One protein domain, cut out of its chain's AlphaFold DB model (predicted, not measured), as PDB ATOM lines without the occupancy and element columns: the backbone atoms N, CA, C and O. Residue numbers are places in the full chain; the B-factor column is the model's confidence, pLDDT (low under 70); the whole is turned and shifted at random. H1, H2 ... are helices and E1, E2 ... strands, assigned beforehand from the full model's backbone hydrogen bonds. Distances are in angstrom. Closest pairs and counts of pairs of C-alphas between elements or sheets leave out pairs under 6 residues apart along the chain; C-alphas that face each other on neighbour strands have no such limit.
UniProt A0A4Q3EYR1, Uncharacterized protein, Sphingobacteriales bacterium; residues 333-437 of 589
ATOM      1  N   VAL A 333      19.629  21.039  71.610       45.41
ATOM      2  CA  VAL A 333      18.678  19.909  71.585       45.41
ATOM      3  C   VAL A 333      18.650  19.252  70.194       45.41
ATOM      4  O   VAL A 333      17.867  18.349  69.928       45.41
ATOM      5  N   CYS A 334      19.513  19.699  69.273       40.22
ATOM      6  CA  CYS A 334      19.590  19.209  67.899       40.22
ATOM      7  C   CYS A 334      20.327  17.865  67.756       40.22
ATOM      8  O   CYS A 334      20.692  17.505  66.636       40.22
ATOM      9  N   ASN A 335      20.549  17.103  68.834       39.81
ATOM     10  CA  ASN A 335      20.984  15.720  68.678       39.81
ATOM     11  C   ASN A 335      19.763  14.829  68.425       39.81
ATOM     12  O   ASN A 335      19.000  14.491  69.324       39.81
ATOM     13  N   THR A 336      19.604  14.408  67.176       41.41
ATOM     14  CA  THR A 336      18.567  13.480  66.712       41.41
ATOM     15  C   THR A 336      18.672  12.066  67.309       41.41
ATOM     16  O   THR A 336      17.890  11.200  66.920       41.41
ATOM     17  N   GLN A 337      19.607  11.803  68.234       42.28
ATOM     18  CA  GLN A 337      19.853  10.470  68.802       42.28
ATOM     19  C   GLN A 337      19.947  10.386  70.339       42.28
ATOM     20  O   GLN A 337      20.287   9.320  70.848       42.28
ATOM     21  N   GLY A 338      19.614  11.431  71.105       50.78
ATOM     22  CA  GLY A 338      19.625  11.322  72.570       50.78
ATOM     23  C   GLY A 338      18.893  12.450  73.286       50.78
ATOM     24  O   GLY A 338      18.919  13.593  72.846       50.78
ATOM     25  N   SER A 339      18.239  12.104  74.393       53.81
ATOM     26  CA  SER A 339      17.576  13.012  75.330       53.81
ATOM     27  C   SER A 339      18.609  13.891  76.046       53.81
ATOM     28  O   SER A 339      19.073  13.530  77.127       53.81
ATOM     29  N   THR A 340      19.020  15.011  75.451       60.19
ATOM     30  CA  THR A 340      19.863  15.978  76.169       60.19
ATOM     31  C   THR A 340      18.984  16.740  77.169       60.19
ATOM     32  O   THR A 340      18.049  17.419  76.737       60.19
ATOM     33  N   PRO A 341      19.227  16.623  78.486       71.62
ATOM     34  CA  PRO A 341      18.457  17.352  79.485       71.62
ATOM     35  C   PRO A 341      18.687  18.862  79.386       71.62
ATOM     36  O   PRO A 341      19.801  19.320  79.133       71.62
ATOM     37  N   LEU A 342      17.622  19.634  79.608       76.31
ATOM     38  CA  LEU A 342      17.646  21.094  79.596       76.31
ATOM     39  C   LEU A 342      17.552  21.632  81.023       76.31
ATOM     40  O   LEU A 342      16.539  21.453  81.696       76.31
ATOM     41  N   GLY A 343      18.592  22.323  81.464       78.62
ATOM     42  CA  GLY A 343      18.638  23.024  82.737       78.62
ATOM     43  C   GLY A 343      17.962  24.387  82.679       78.62
ATOM     44  O   GLY A 343      18.142  25.127  81.724       78.62
ATOM     45  N   MET A 344      17.214  24.774  83.702       82.00
ATOM     46  CA  MET A 344      16.602  26.097  83.827       82.00
ATOM     47  C   MET A 344      16.979  26.681  85.177       82.00
ATOM     48  O   MET A 344      16.753  26.042  86.201       82.00
ATOM     49  N   VAL A 345      17.517  27.903  85.189       80.31
ATOM     50  CA  VAL A 345      17.846  28.616  86.431       80.31
ATOM     51  C   VAL A 345      17.212  29.996  86.417       80.31
ATOM     52  O   VAL A 345      17.422  30.783  85.495       80.31
ATOM     53  N   ILE A 346      16.421  30.286  87.445       81.62
ATOM     54  CA  ILE A 346      15.663  31.528  87.577       81.62
ATOM     55  C   ILE A 346      16.340  32.402  88.631       81.62
ATOM     56  O   ILE A 346      16.276  32.073  89.822       81.62
ATOM     57  N   PRO A 347      16.958  33.530  88.230       71.31
ATOM     58  CA  PRO A 347      17.616  34.436  89.161       71.31
ATOM     59  C   PRO A 347      16.666  34.893  90.268       71.31
ATOM     60  O   PRO A 347      15.452  34.995  90.057       71.31
ATOM     61  N   ALA A 348      17.208  35.203  91.442       68.00
ATOM     62  CA  ALA A 348      16.407  35.777  92.509       68.00
ATOM     63  C   ALA A 348      15.897  37.163  92.093       68.00
ATOM     64  O   ALA A 348      16.659  38.121  91.969       68.00
ATOM     65  N   ALA A 349      14.596  37.260  91.825       58.91
ATOM     66  CA  ALA A 349      13.951  38.512  91.457       58.91
ATOM     67  C   ALA A 349      13.352  39.182  92.699       58.91
ATOM     68  O   ALA A 349      12.713  38.524  93.517       58.91
ATOM     69  N   GLN A 350      13.505  40.503  92.814       45.53
ATOM     70  CA  GLN A 350      12.781  41.280  93.820       45.53
ATOM     71  C   GLN A 350      11.328  41.478  93.362       45.53
ATOM     72  O   GLN A 350      11.069  42.227  92.421       45.53
ATOM     73  N   GLY A 351      10.383  40.786  94.003       58.38
ATOM     74  CA  GLY A 351       8.941  40.955  93.785       58.38
ATOM     75  C   GLY A 351       8.184  39.661  93.466       58.38
ATOM     76  O   GLY A 351       8.745  38.569  93.475       58.38
ATOM     77  N   LEU A 352       6.881  39.797  93.190       59.78
ATOM     78  CA  LEU A 352       6.009  38.681  92.813       59.78
ATOM     79  C   LEU A 352       6.477  38.058  91.494       59.78
ATOM     80  O   LEU A 352       6.582  38.761  90.487       59.78
ATOM     81  N   GLN A 353       6.720  36.747  91.502       79.38
ATOM     82  CA  GLN A 353       7.135  36.012  90.313       79.38
ATOM     83  C   GLN A 353       5.939  35.762  89.397       79.38
ATOM     84  O   GLN A 353       4.931  35.224  89.832       79.38
ATOM     85  N   GLN A 354       6.024  36.173  88.133       88.12
ATOM     86  CA  GLN A 354       5.028  35.864  87.099       88.12
ATOM     87  C   GLN A 354       5.712  35.191  85.918       88.12
ATOM     88  O   GLN A 354       6.654  35.750  85.355       88.12
ATOM     89  N   TYR A 355       5.215  34.032  85.504       90.31
ATOM     90  CA  TYR A 355       5.805  33.243  84.430       90.31
ATOM     91  C   TYR A 355       4.971  33.315  83.157       90.31
ATOM     92  O   TYR A 355       3.740  33.242  83.195       90.31
ATOM     93  N   TYR A 356       5.649  33.417  82.018       90.94
ATOM     94  CA  TYR A 356       5.040  33.342  80.694       90.94
ATOM     95  C   TYR A 356       5.845  32.395  79.799       90.94
ATOM     96  O   TYR A 356       7.067  32.308  79.930       90.94
ATOM     97  N   ASP A 357       5.180  31.701  78.879       88.12
ATOM     98  CA  ASP A 357       5.851  30.834  77.907       88.12
ATOM     99  C   ASP A 357       6.575  31.625  76.804       88.12
ATOM    100  O   ASP A 357       6.520  32.853  76.726       88.12
ATOM    101  N   GLU A 358       7.239  30.899  75.907       82.88
ATOM    102  CA  GLU A 358       7.936  31.438  74.731       82.88
ATOM    103  C   GLU A 358       7.023  32.264  73.811       82.88
ATOM    104  O   GLU A 358       7.487  33.180  73.128       82.88
ATOM    105  N   ASN A 359       5.720  31.975  73.834       85.75
ATOM    106  CA  ASN A 359       4.682  32.669  73.077       85.75
ATOM    107  C   ASN A 359       4.048  33.821  73.869       85.75
ATOM    108  O   ASN A 359       3.062  34.405  73.413       85.75
ATOM    109  N   LYS A 360       4.621  34.180  75.026       88.12
ATOM    110  CA  LYS A 360       4.174  35.259  75.917       88.12
ATOM    111  C   LYS A 360       2.823  34.990  76.587       88.12
ATOM    112  O   LYS A 360       2.188  35.922  77.083       88.12
ATOM    113  N   LYS A 361       2.371  33.736  76.633       93.31
ATOM    114  CA  LYS A 361       1.154  33.333  77.343       93.31
ATOM    115  C   LYS A 361       1.460  33.137  78.823       93.31
ATOM    116  O   LYS A 361       2.430  32.474  79.171       93.31
ATOM    117  N   TYR A 362       0.614  33.693  79.684       93.06
ATOM    118  CA  TYR A 362       0.736  33.547  81.134       93.06
ATOM    119  C   TYR A 362       0.622  32.080  81.569       93.06
ATOM    120  O   TYR A 362      -0.277  31.367  81.116       93.06
ATOM    121  N   LEU A 363       1.538  31.657  82.439       91.94
ATOM    122  CA  LEU A 363       1.641  30.298  82.970       91.94
ATOM    123  C   LEU A 363       1.185  30.200  84.421       91.94
ATOM    124  O   LEU A 363       0.558  29.211  84.784       91.94
ATOM    125  N   GLY A 364       1.496  31.213  85.227       91.62
ATOM    126  CA  GLY A 364       1.275  31.186  86.666       91.62
ATOM    127  C   GLY A 364       2.155  32.189  87.404       91.62
ATOM    128  O   GLY A 364       2.952  32.903  86.790       91.62
ATOM    129  N   ASN A 365       2.008  32.238  88.722       91.19
ATOM    130  CA  ASN A 365       2.799  33.069  89.629       91.19
ATOM    131  C   ASN A 365       3.548  32.261  90.700       91.19
ATOM    132  O   ASN A 365       4.083  32.827  91.653       91.19
ATOM    133  N   THR A 366       3.590  30.938  90.549       89.00
ATOM    134  CA  THR A 366       4.317  30.035  91.442       89.00
ATOM    135  C   THR A 366       5.285  29.148  90.668       89.00
ATOM    136  O   THR A 366       5.019  28.746  89.531       89.00
ATOM    137  N   THR A 367       6.411  28.797  91.293       86.69
ATOM    138  CA  THR A 367       7.373  27.835  90.738       86.69
ATOM    139  C   THR A 367       6.706  26.497  90.398       86.69
ATOM    140  O   THR A 367       7.024  25.884  89.382       86.69
ATOM    141  N   ALA A 368       5.730  26.061  91.201       89.31
ATOM    142  CA  ALA A 368       4.988  24.825  90.966       89.31
ATOM    143  C   ALA A 368       4.196  24.849  89.645       89.31
ATOM    144  O   ALA A 368       4.185  23.857  88.918       89.31
ATOM    145  N   GLU A 369       3.568  25.976  89.295       90.88
ATOM    146  CA  GLU A 369       2.864  26.131  88.013       90.88
ATOM    147  C   GLU A 369       3.829  26.107  86.826       90.88
ATOM    148  O   GLU A 369       3.514  25.519  85.789       90.88
ATOM    149  N   LEU A 370       5.020  26.690  86.984       90.62
ATOM    150  CA  LEU A 370       6.075  26.633  85.976       90.62
ATOM    151  C   LEU A 370       6.585  25.199  85.761       90.62
ATOM    152  O   LEU A 370       6.681  24.748  84.620       90.62
ATOM    153  N   ILE A 371       6.871  24.467  86.841       91.38
ATOM    154  CA  ILE A 371       7.294  23.060  86.774       91.38
ATOM    155  C   ILE A 371       6.198  22.210  86.118       91.38
ATOM    156  O   ILE A 371       6.477  21.426  85.210       91.38
ATOM    157  N   ASN A 372       4.936  22.410  86.510       92.50
ATOM    158  CA  ASN A 372       3.797  21.703  85.927       92.50
ATOM    159  C   ASN A 372       3.620  22.019  84.431       92.50
ATOM    160  O   ASN A 372       3.308  21.135  83.632       92.50
ATOM    161  N   TYR A 373       3.865  23.265  84.016       92.12
ATOM    162  CA  TYR A 373       3.867  23.633  82.600       92.12
ATOM    163  C   TYR A 373       4.875  22.805  81.796       92.12
ATOM    164  O   TYR A 373       4.523  22.366  80.701       92.12
ATOM    165  N   TYR A 374       6.088  22.583  82.316       88.50
ATOM    166  CA  TYR A 374       7.097  21.753  81.652       88.50
ATOM    167  C   TYR A 374       6.731  20.270  81.688       88.50
ATOM    168  O   TYR A 374       6.756  19.621  80.646       88.50
ATOM    169  N   GLY A 375       6.296  19.754  82.840       87.38
ATOM    170  CA  GLY A 375       5.911  18.347  82.999       87.38
ATOM    171  C   GLY A 375       4.695  17.919  82.168       87.38
ATOM    172  O   GLY A 375       4.502  16.733  81.926       87.38
ATOM    173  N   THR A 376       3.880  18.865  81.696       87.75
ATOM    174  CA  THR A 376       2.708  18.594  80.843       87.75
ATOM    175  C   THR A 376       2.991  18.733  79.344       87.75
ATOM    176  O   THR A 376       2.082  18.546  78.527       87.75
ATOM    177  N   ARG A 377       4.228  19.063  78.939       85.88
ATOM    178  CA  ARG A 377       4.583  19.185  77.517       85.88
ATOM    179  C   ARG A 377       4.709  17.807  76.862       85.88
ATOM    180  O   ARG A 377       5.307  16.904  77.443       85.88
ATOM    181  N   PRO A 378       4.204  17.638  75.626       77.19
ATOM    182  CA  PRO A 378       4.428  16.416  74.865       77.19
ATOM    183  C   PRO A 378       5.924  16.105  74.736       77.19
ATOM    184  O   PRO A 378       6.697  16.942  74.276       77.19
ATOM    185  N   GLY A 379       6.315  14.898  75.149       71.88
ATOM    186  CA  GLY A 379       7.687  14.402  75.048       71.88
ATOM    187  C   GLY A 379       8.647  14.848  76.152       71.88
ATOM    188  O   GLY A 379       9.834  14.555  76.028       71.88
ATOM    189  N   VAL A 380       8.151  15.496  77.211       80.56
ATOM    190  CA  VAL A 380       8.854  15.592  78.499       80.56
ATOM    191  C   VAL A 380       8.576  14.321  79.298       80.56
ATOM    192  O   VAL A 380       7.424  13.920  79.449       80.56
ATOM    193  N   GLU A 381       9.634  13.671  79.775       82.94
ATOM    194  CA  GLU A 381       9.552  12.458  80.592       82.94
ATOM    195  C   GLU A 381       9.514  12.806  82.076       82.94
ATOM    196  O   GLU A 381       8.641  12.341  82.809       82.94
ATOM    197  N   THR A 382      10.449  13.650  82.513       86.38
ATOM    198  CA  THR A 382      10.601  14.039  83.914       86.38
ATOM    199  C   THR A 382      11.079  15.483  84.034       86.38
ATOM    200  O   THR A 382      11.761  16.021  83.158       86.38
ATOM    201  N   VAL A 383      10.703  16.117  85.144       88.50
ATOM    202  CA  VAL A 383      11.251  17.403  85.582       88.50
ATOM    203  C   VAL A 383      11.821  17.195  86.979       88.50
ATOM    204  O   VAL A 383      11.091  16.823  87.895       88.50
ATOM    205  N   GLU A 384      13.122  17.397  87.123       89.25
ATOM    206  CA  GLU A 384      13.861  17.283  88.378       89.25
ATOM    207  C   GLU A 384      14.103  18.683  88.937       89.25
ATOM    208  O   GLU A 384      14.629  19.545  88.241       89.25
ATOM    209  N   VAL A 385      13.694  18.940  90.175       89.19
ATOM    210  CA  VAL A 385      13.932  20.229  90.834       89.19
ATOM    211  C   VAL A 385      15.241  20.130  91.598       89.19
ATOM    212  O   VAL A 385      15.432  19.174  92.345       89.19
ATOM    213  N   LEU A 386      16.121  21.107  91.407       85.44
ATOM    214  CA  LEU A 386      17.377  21.189  92.139       85.44
ATOM    215  C   LEU A 386      17.153  21.922  93.458       85.44
ATOM    216  O   LEU A 386      16.396  22.900  93.500       85.44
ATOM    217  N   ASP A 387      17.820  21.465  94.515       82.44
ATOM    218  CA  ASP A 387      17.792  22.166  95.791       82.44
ATOM    219  C   ASP A 387      18.648  23.432  95.694       82.44
ATOM    220  O   ASP A 387      19.798  23.394  95.261       82.44
ATOM    221  N   VAL A 388      18.067  24.576  96.046       76.94
ATOM    222  CA  VAL A 388      18.769  25.866  96.004       76.94
ATOM    223  C   VAL A 388      19.853  25.907  97.084       76.94
ATOM    224  O   VAL A 388      20.873  26.560  96.888       76.94
ATOM    225  N   GLU A 389      19.657  25.190  98.197       77.19
ATOM    226  CA  GLU A 389      20.592  25.163  99.331       77.19
ATOM    227  C   GLU A 389      21.931  24.485  98.992       77.19
ATOM    228  O   GLU A 389      22.934  24.750  99.655       77.19
ATOM    229  N   ASP A 390      21.978  23.682  97.926       77.38
ATOM    230  CA  ASP A 390      23.192  22.990  97.474       77.38
ATOM    231  C   ASP A 390      24.181  23.910  96.726       77.38
ATOM    232  O   ASP A 390      25.288  23.483  96.380       77.38
ATOM    233  N   TYR A 391      23.817  25.173  96.460       71.94
ATOM    234  CA  TYR A 391      24.595  26.087  95.618       71.94
ATOM    235  C   TYR A 391      24.892  27.433  96.307       71.94
ATOM    236  O   TYR A 391      24.001  28.116  96.800       71.94
ATOM    237  N   ASP A 392      26.150  27.889  96.235       63.56
ATOM    238  CA  ASP A 392      26.640  29.150  96.839       63.56
ATOM    239  C   ASP A 392      26.216  30.434  96.057       63.56
ATOM    240  O   ASP A 392      26.813  31.502  96.213       63.56
ATOM    241  N   CYS A 393      25.196  30.377  95.190       65.31
ATOM    242  CA  CYS A 393      24.751  31.499  94.347       65.31
ATOM    243  C   CYS A 393      23.249  31.799  94.457       65.31
ATOM    244  O   CYS A 393      22.431  30.937  94.748       65.31
ATOM    245  N   ASN A 394      22.868  33.057  94.203       70.75
ATOM    246  CA  ASN A 394      21.528  33.559  94.517       70.75
ATOM    247  C   ASN A 394      20.525  33.371  93.360       70.75
ATOM    248  O   ASN A 394      20.403  34.219  92.469       70.75
ATOM    249  N   PHE A 395      19.768  32.275  93.396       76.12
ATOM    250  CA  PHE A 395      18.634  32.017  92.509       76.12
ATOM    251  C   PHE A 395      17.406  31.553  93.298       76.12
ATOM    252  O   PHE A 395      17.503  31.120  94.436       76.12
ATOM    253  N   THR A 396      16.218  31.693  92.710       80.31
ATOM    254  CA  THR A 396      14.950  31.331  93.384       80.31
ATOM    255  C   THR A 396      14.480  29.929  93.053       80.31
ATOM    256  O   THR A 396      13.692  29.337  93.783       80.31
ATOM    257  N   THR A 397      14.881  29.415  91.898       83.94
ATOM    258  CA  THR A 397      14.422  28.132  91.380       83.94
ATOM    259  C   THR A 397      15.425  27.649  90.352       83.94
ATOM    260  O   THR A 397      15.808  28.417  89.466       83.94
ATOM    261  N   ALA A 398      15.792  26.374  90.432       85.75
ATOM    262  CA  ALA A 398      16.472  25.672  89.359       85.75
ATOM    263  C   ALA A 398      15.834  24.293  89.144       85.75
ATOM    264  O   ALA A 398      15.401  23.645  90.095       85.75
ATOM    265  N   PHE A 399      15.718  23.864  87.891       86.56
ATOM    266  CA  PHE A 399      15.177  22.549  87.543       86.56
ATOM    267  C   PHE A 399      15.743  22.050  86.214       86.56
ATOM    268  O   PHE A 399      16.140  22.839  85.361       86.56
ATOM    269  N   ILE A 400      15.750  20.735  86.035       86.31
ATOM    270  CA  ILE A 400      16.219  20.034  84.846       86.31
ATOM    271  C   ILE A 400      15.024  19.347  84.192       86.31
ATOM    272  O   ILE A 400      14.237  18.673  84.853       86.31
ATOM    273  N   VAL A 401      14.874  19.518  82.883       83.56
ATOM    274  CA  VAL A 401      13.814  18.896  82.086       83.56
ATOM    275  C   VAL A 401      14.422  17.813  81.204       83.56
ATOM    276  O   VAL A 401      15.257  18.105  80.348       83.56
ATOM    277  N   TYR A 402      13.972  16.573  81.380       82.31
ATOM    278  CA  TYR A 402      14.355  15.434  80.548       82.31
ATOM    279  C   TYR A 402      13.251  15.150  79.528       82.31
ATOM    280  O   TYR A 402      12.066  15.110  79.868       82.31
ATOM    281  N   GLY A 403      13.618  14.943  78.265       75.81
ATOM    282  CA  GLY A 403      12.644  14.662  77.217       75.81
ATOM    283  C   GLY A 403      13.264  14.212  75.900       75.81
ATOM    284  O   GLY A 403      14.462  14.362  75.671       75.81
ATOM    285  N   MET A 404      12.419  13.659  75.030       68.94
ATOM    286  CA  MET A 404      12.791  13.152  73.701       68.94
ATOM    287  C   MET A 404      12.204  13.981  72.544       68.94
ATOM    288  O   MET A 404      12.454  13.677  71.378       68.94
ATOM    289  N   GLN A 405      11.389  15.002  72.836       66.00
ATOM    290  CA  GLN A 405      10.791  15.895  71.831       66.00
ATOM    291  C   GLN A 405      11.138  17.361  72.112       66.00
ATOM    292  O   GLN A 405      12.022  17.659  72.907       66.00
ATOM    293  N   TYR A 406      10.461  18.288  71.429       68.06
ATOM    294  CA  TYR A 406      10.642  19.720  71.641       68.06
ATOM    295  C   TYR A 406      10.350  20.102  73.098       68.06
ATOM    296  O   TYR A 406       9.196  20.126  73.532       68.06
ATOM    297  N   ILE A 407      11.406  20.449  73.827       72.50
ATOM    298  CA  ILE A 407      11.322  21.073  75.142       72.50
ATOM    299  C   ILE A 407      11.389  22.590  74.921       72.50
ATOM    300  O   ILE A 407      12.304  23.048  74.230       72.50
ATOM    301  N   PRO A 408      10.451  23.385  75.475       72.81
ATOM    302  CA  PRO A 408      10.559  24.838  75.441       72.81
ATOM    303  C   PRO A 408      11.927  25.284  75.967       72.81
ATOM    304  O   PRO A 408      12.347  24.914  77.057       72.81
ATOM    305  N   THR A 409      12.628  26.075  75.169       74.50
ATOM    306  CA  THR A 409      14.011  26.495  75.425       74.50
ATOM    307  C   THR A 409      14.110  27.755  76.275       74.50
ATOM    308  O   THR A 409      15.209  28.191  76.607       74.50
ATOM    309  N   SER A 410      12.985  28.391  76.599       80.88
ATOM    310  CA  SER A 410      12.966  29.642  77.352       80.88
ATOM    311  C   SER A 410      11.619  29.926  78.019       80.88
ATOM    312  O   SER A 410      10.583  29.403  77.617       80.88
ATOM    313  N   VAL A 411      11.631  30.811  79.014       85.88
ATOM    314  CA  VAL A 411      10.440  31.384  79.667       85.88
ATOM    315  C   VAL A 411      10.668  32.855  79.982       85.88
ATOM    316  O   VAL A 411      11.804  33.306  80.069       85.88
ATOM    317  N   TYR A 412       9.599  33.624  80.158       84.69
ATOM    318  CA  TYR A 412       9.690  35.002  80.640       84.69
ATOM    319  C   TYR A 412       9.304  35.087  82.114       84.69
ATOM    320  O   TYR A 412       8.298  34.507  82.521       84.69
ATOM    321  N   VAL A 413      10.064  35.864  82.887       83.81
ATOM    322  CA  VAL A 413       9.863  36.073  84.327       83.81
ATOM    323  C   VAL A 413       9.565  37.548  84.603       83.81
ATOM    324  O   VAL A 413      10.312  38.433  84.197       83.81
ATOM    325  N   ASN A 414       8.470  37.842  85.297       84.25
ATOM    326  CA  ASN A 414       8.029  39.197  85.670       84.25
ATOM    327  C   ASN A 414       7.715  40.096  84.466       84.25
ATOM    328  O   ASN A 414       8.010  41.295  84.446       84.25
ATOM    329  N   GLY A 415       7.118  39.496  83.433       81.62
ATOM    330  CA  GLY A 415       6.587  40.176  82.252       81.62
ATOM    331  C   GLY A 415       7.262  39.752  80.948       81.62
ATOM    332  O   GLY A 415       8.354  39.202  80.938       81.62
ATOM    333  N   VAL A 416       6.631  40.069  79.821       79.31
ATOM    334  CA  VAL A 416       6.952  39.516  78.487       79.31
ATOM    335  C   VAL A 416       8.023  40.294  77.701       79.31
ATOM    336  O   VAL A 416       8.122  40.191  76.474       79.31
ATOM    337  N   ARG A 417       8.806  41.142  78.381       66.88
ATOM    338  CA  ARG A 417       9.857  41.956  77.743       66.88
ATOM    339  C   ARG A 417      11.086  41.086  77.435       66.88
ATOM    340  O   ARG A 417      11.414  40.233  78.248       66.88
ATOM    341  N   PRO A 418      11.838  41.318  76.342       62.94
ATOM    342  CA  PRO A 418      13.025  40.513  76.013       62.94
ATOM    343  C   PRO A 418      14.066  40.388  77.137       62.94
ATOM    344  O   PRO A 418      14.670  39.334  77.282       62.94
ATOM    345  N   ARG A 419      14.238  41.429  77.964       60.81
ATOM    346  CA  ARG A 419      15.146  41.428  79.130       60.81
ATOM    347  C   ARG A 419      14.749  40.446  80.244       60.81
ATOM    348  O   ARG A 419      15.564  40.124  81.090       60.81
ATOM    349  N   ASN A 420      13.486  40.029  80.260       71.75
ATOM    350  CA  ASN A 420      12.908  39.144  81.265       71.75
ATOM    351  C   ASN A 420      12.956  37.671  80.828       71.75
ATOM    352  O   ASN A 420      12.410  36.807  81.512       71.75
ATOM    353  N   ARG A 421      13.517  37.385  79.648       76.50
ATOM    354  CA  ARG A 421      13.574  36.037  79.091       76.50
ATOM    355  C   ARG A 421      14.740  35.271  79.709       76.50
ATOM    356  O   ARG A 421      15.886  35.691  79.586       76.50
ATOM    357  N   VAL A 422      14.424  34.146  80.331       76.75
ATOM    358  CA  VAL A 422      15.353  33.144  80.848       76.75
ATOM    359  C   VAL A 422      15.439  32.020  79.822       76.75
ATOM    360  O   VAL A 422      14.410  31.572  79.313       76.75
ATOM    361  N   TYR A 423      16.654  31.597  79.493       78.00
ATOM    362  CA  TYR A 423      16.922  30.537  78.525       78.00
ATOM    363  C   TYR A 423      17.397  29.277  79.241       78.00
ATOM    364  O   TYR A 423      18.020  29.357  80.298       78.00
ATOM    365  N   GLY A 424      17.094  28.127  78.649       74.19
ATOM    366  CA  GLY A 424      17.570  26.843  79.125       74.19
ATOM    367  C   GLY A 424      19.046  26.630  78.793       74.19
ATOM    368  O   GLY A 424      19.500  26.930  77.688       74.19
ATOM    369  N   LEU A 425      19.769  26.103  79.768       73.31
ATOM    370  CA  LEU A 425      21.187  25.781  79.757       73.31
ATOM    371  C   LEU A 425      21.386  24.287  79.487       73.31
ATOM    372  O   LEU A 425      20.497  23.475  79.750       73.31
ATOM    373  N   ASN A 426      22.558  23.905  78.987       69.81
ATOM    374  CA  ASN A 426      22.935  22.495  78.941       69.81
ATOM    375  C   ASN A 426      23.286  22.002  80.360       69.81
ATOM    376  O   ASN A 426      23.756  22.781  81.189       69.81
ATOM    377  N   ILE A 427      23.074  20.718  80.655       67.62
ATOM    378  CA  ILE A 427      23.378  20.142  81.973       67.62
ATOM    379  C   ILE A 427      24.874  20.195  82.305       67.62
ATOM    380  O   ILE A 427      25.237  20.389  83.461       67.62
ATOM    381  N   ASP A 428      25.744  20.111  81.294       65.81
ATOM    382  CA  ASP A 428      27.192  20.239  81.485       65.81
ATOM    383  C   ASP A 428      27.564  21.630  82.025       65.81
ATOM    384  O   ASP A 428      28.441  21.753  82.880       65.81
ATOM    385  N   ASP A 429      26.832  22.663  81.591       60.16
ATOM    386  CA  ASP A 429      26.972  24.034  82.084       60.16
ATOM    387  C   ASP A 429      26.363  24.202  83.487       60.16
ATOM    388  O   ASP A 429      26.755  25.109  84.225       60.16
ATOM    389  N   MET A 430      25.439  23.323  83.901       64.50
ATOM    390  CA  MET A 430      24.825  23.385  85.233       64.50
ATOM    391  C   MET A 430      25.775  22.987  86.371       64.50
ATOM    392  O   MET A 430      25.557  23.365  87.521       64.50
ATOM    393  N   ASN A 431      26.875  22.296  86.077       64.12
ATOM    394  CA  ASN A 431      27.913  22.060  87.084       64.12
ATOM    395  C   ASN A 431      28.624  23.360  87.512       64.12
ATOM    396  O   ASN A 431      29.306  23.376  88.532       64.12
ATOM    397  N   ASP A 432      28.448  24.450  86.754       64.19
ATOM    398  CA  ASP A 432      29.025  25.772  87.010       64.19
ATOM    399  C   ASP A 432      27.931  26.865  87.076       64.19
ATOM    400  O   ASP A 432      28.139  28.010  86.660       64.19
ATOM    401  N   ILE A 433      26.734  26.520  87.592       66.56
ATOM    402  CA  ILE A 433      25.576  27.437  87.727       66.56
ATOM    403  C   ILE A 433      25.985  28.771  88.336       66.56
ATOM    404  O   ILE A 433      25.557  29.818  87.856       66.56
ATOM    405  N   CYS A 434      26.832  28.753  89.363       62.22
ATOM    406  CA  CYS A 434      27.213  29.962  90.079       62.22
ATOM    407  C   CYS A 434      28.125  30.898  89.277       62.22
ATOM    408  O   CYS A 434      28.102  32.107  89.503       62.22
ATOM    409  N   ARG A 435      28.851  30.399  88.269       59.97
ATOM    410  CA  ARG A 435      29.549  31.258  87.299       59.97
ATOM    411  C   ARG A 435      28.588  31.896  86.297       59.97
ATOM    412  O   ARG A 435      28.878  32.957  85.740       59.97
ATOM    413  N   ILE A 436      27.455  31.247  86.039       58.81
ATOM    414  CA  ILE A 436      26.451  31.688  85.065       58.81
ATOM    415  C   ILE A 436      25.475  32.681  85.708       58.81
ATOM    416  O   ILE A 436      25.149  33.708  85.108       58.81
ATOM    417  N   VAL A 437      25.052  32.410  86.942       58.81
ATOM    418  CA  VAL A 437      24.067  33.183  87.699       58.81
ATOM    419  C   VAL A 437      24.787  34.038  88.737       58.81
ATOM    420  O   VAL A 437      24.858  33.705  89.917       58.81
TER     421      VAL A 437
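Overview. This is residues 333 to 437 of the 589 residues of an uncharacterized protein of Sphingobacteriales bacterium (UniProt A0A4Q3EYR1). A small three-stranded antiparallel sheet, E1, E4 and E3, has the helix H1 along one face and the short helix H2 on the other, while a small hairpin, E5 and E6, sits by the edge strand E1. The short strand E2 is beside H1, and a long link with no named element leads to it from E1. The printed part has 105 residues with six named strands and three named helices, in the order E1 E2 H1 E3 E4 E5 E6 H2 H3; the class is mixed, helices and strands, with under half of the residues in named elements. It is compact, with a radius of gyration of the C-alphas of 13.2 A, and rounded, spanning 40 by 32 by 23 A.

Arrangement. Start at E1, residues 342 to 347, an edge strand antiparallel to its neighbour E4, residues 395 to 403; there N 344 and O 399 are 2.8 A apart, within hydrogen-bond range. On E4's other side find E3, residues 380 to 386, with N 384 and O 400 at 2.8 A; E3 and E4 form a hairpin. H1, residues 367 to 375, is on this sheet over E4 at a height of 8.6 A, and runs along the strands, at 11 degrees to E4 on the local plane. The closest C-alphas of H1 and E2, residues 362 to 364, are those of Leu 370 and Leu 363, 6.5 A apart; E2 pairs with no named strand. The hairpin of E5, residues 410 to 413, and E6, residues 421 to 423, is antiparallel, with N 411 and O 422 at 2.9 A; the closest C-alphas of E6 and E1, Tyr 423 and Met 344, are 6.9 A apart. H2, residues 427 to 430, is on the opposite face from H1, 7.8 A over the sheet and only just over E1, where 3 of its 4 C-alphas fall. H3, residues 433 to 436, only grazes the sheet. In H1 every O i to N i+4 pair is within hydrogen-bond range; H2 and H3 are too short for such a pair.

Along the chain. Find C-alpha 342 at (17.646, 21.094, 79.596); from there E1 runs 16.4 A to C-alpha 347. E2 covers 6.0 A, H1 12.3 A and E3 17.0 A. E4, the longest strand, runs 23.9 A from C-alpha 395 at (18.634, 32.017, 92.509). E5 covers 10.0 A, E6 6.5 A, H2 4.8 A, and H3 5.1 A, ending at C-alpha 436 at (26.451, 31.688, 85.065).

Size, cuts and confidence. The C-alphas farthest apart are those of Gln 337 and Gly 351, at 40.9 A. The printed part has no cut, and its one long link is E1 to E2. Mean pLDDT of the printed part is 75.4; 33 residues are under 70, among them 333 to 340 and 426 to 437.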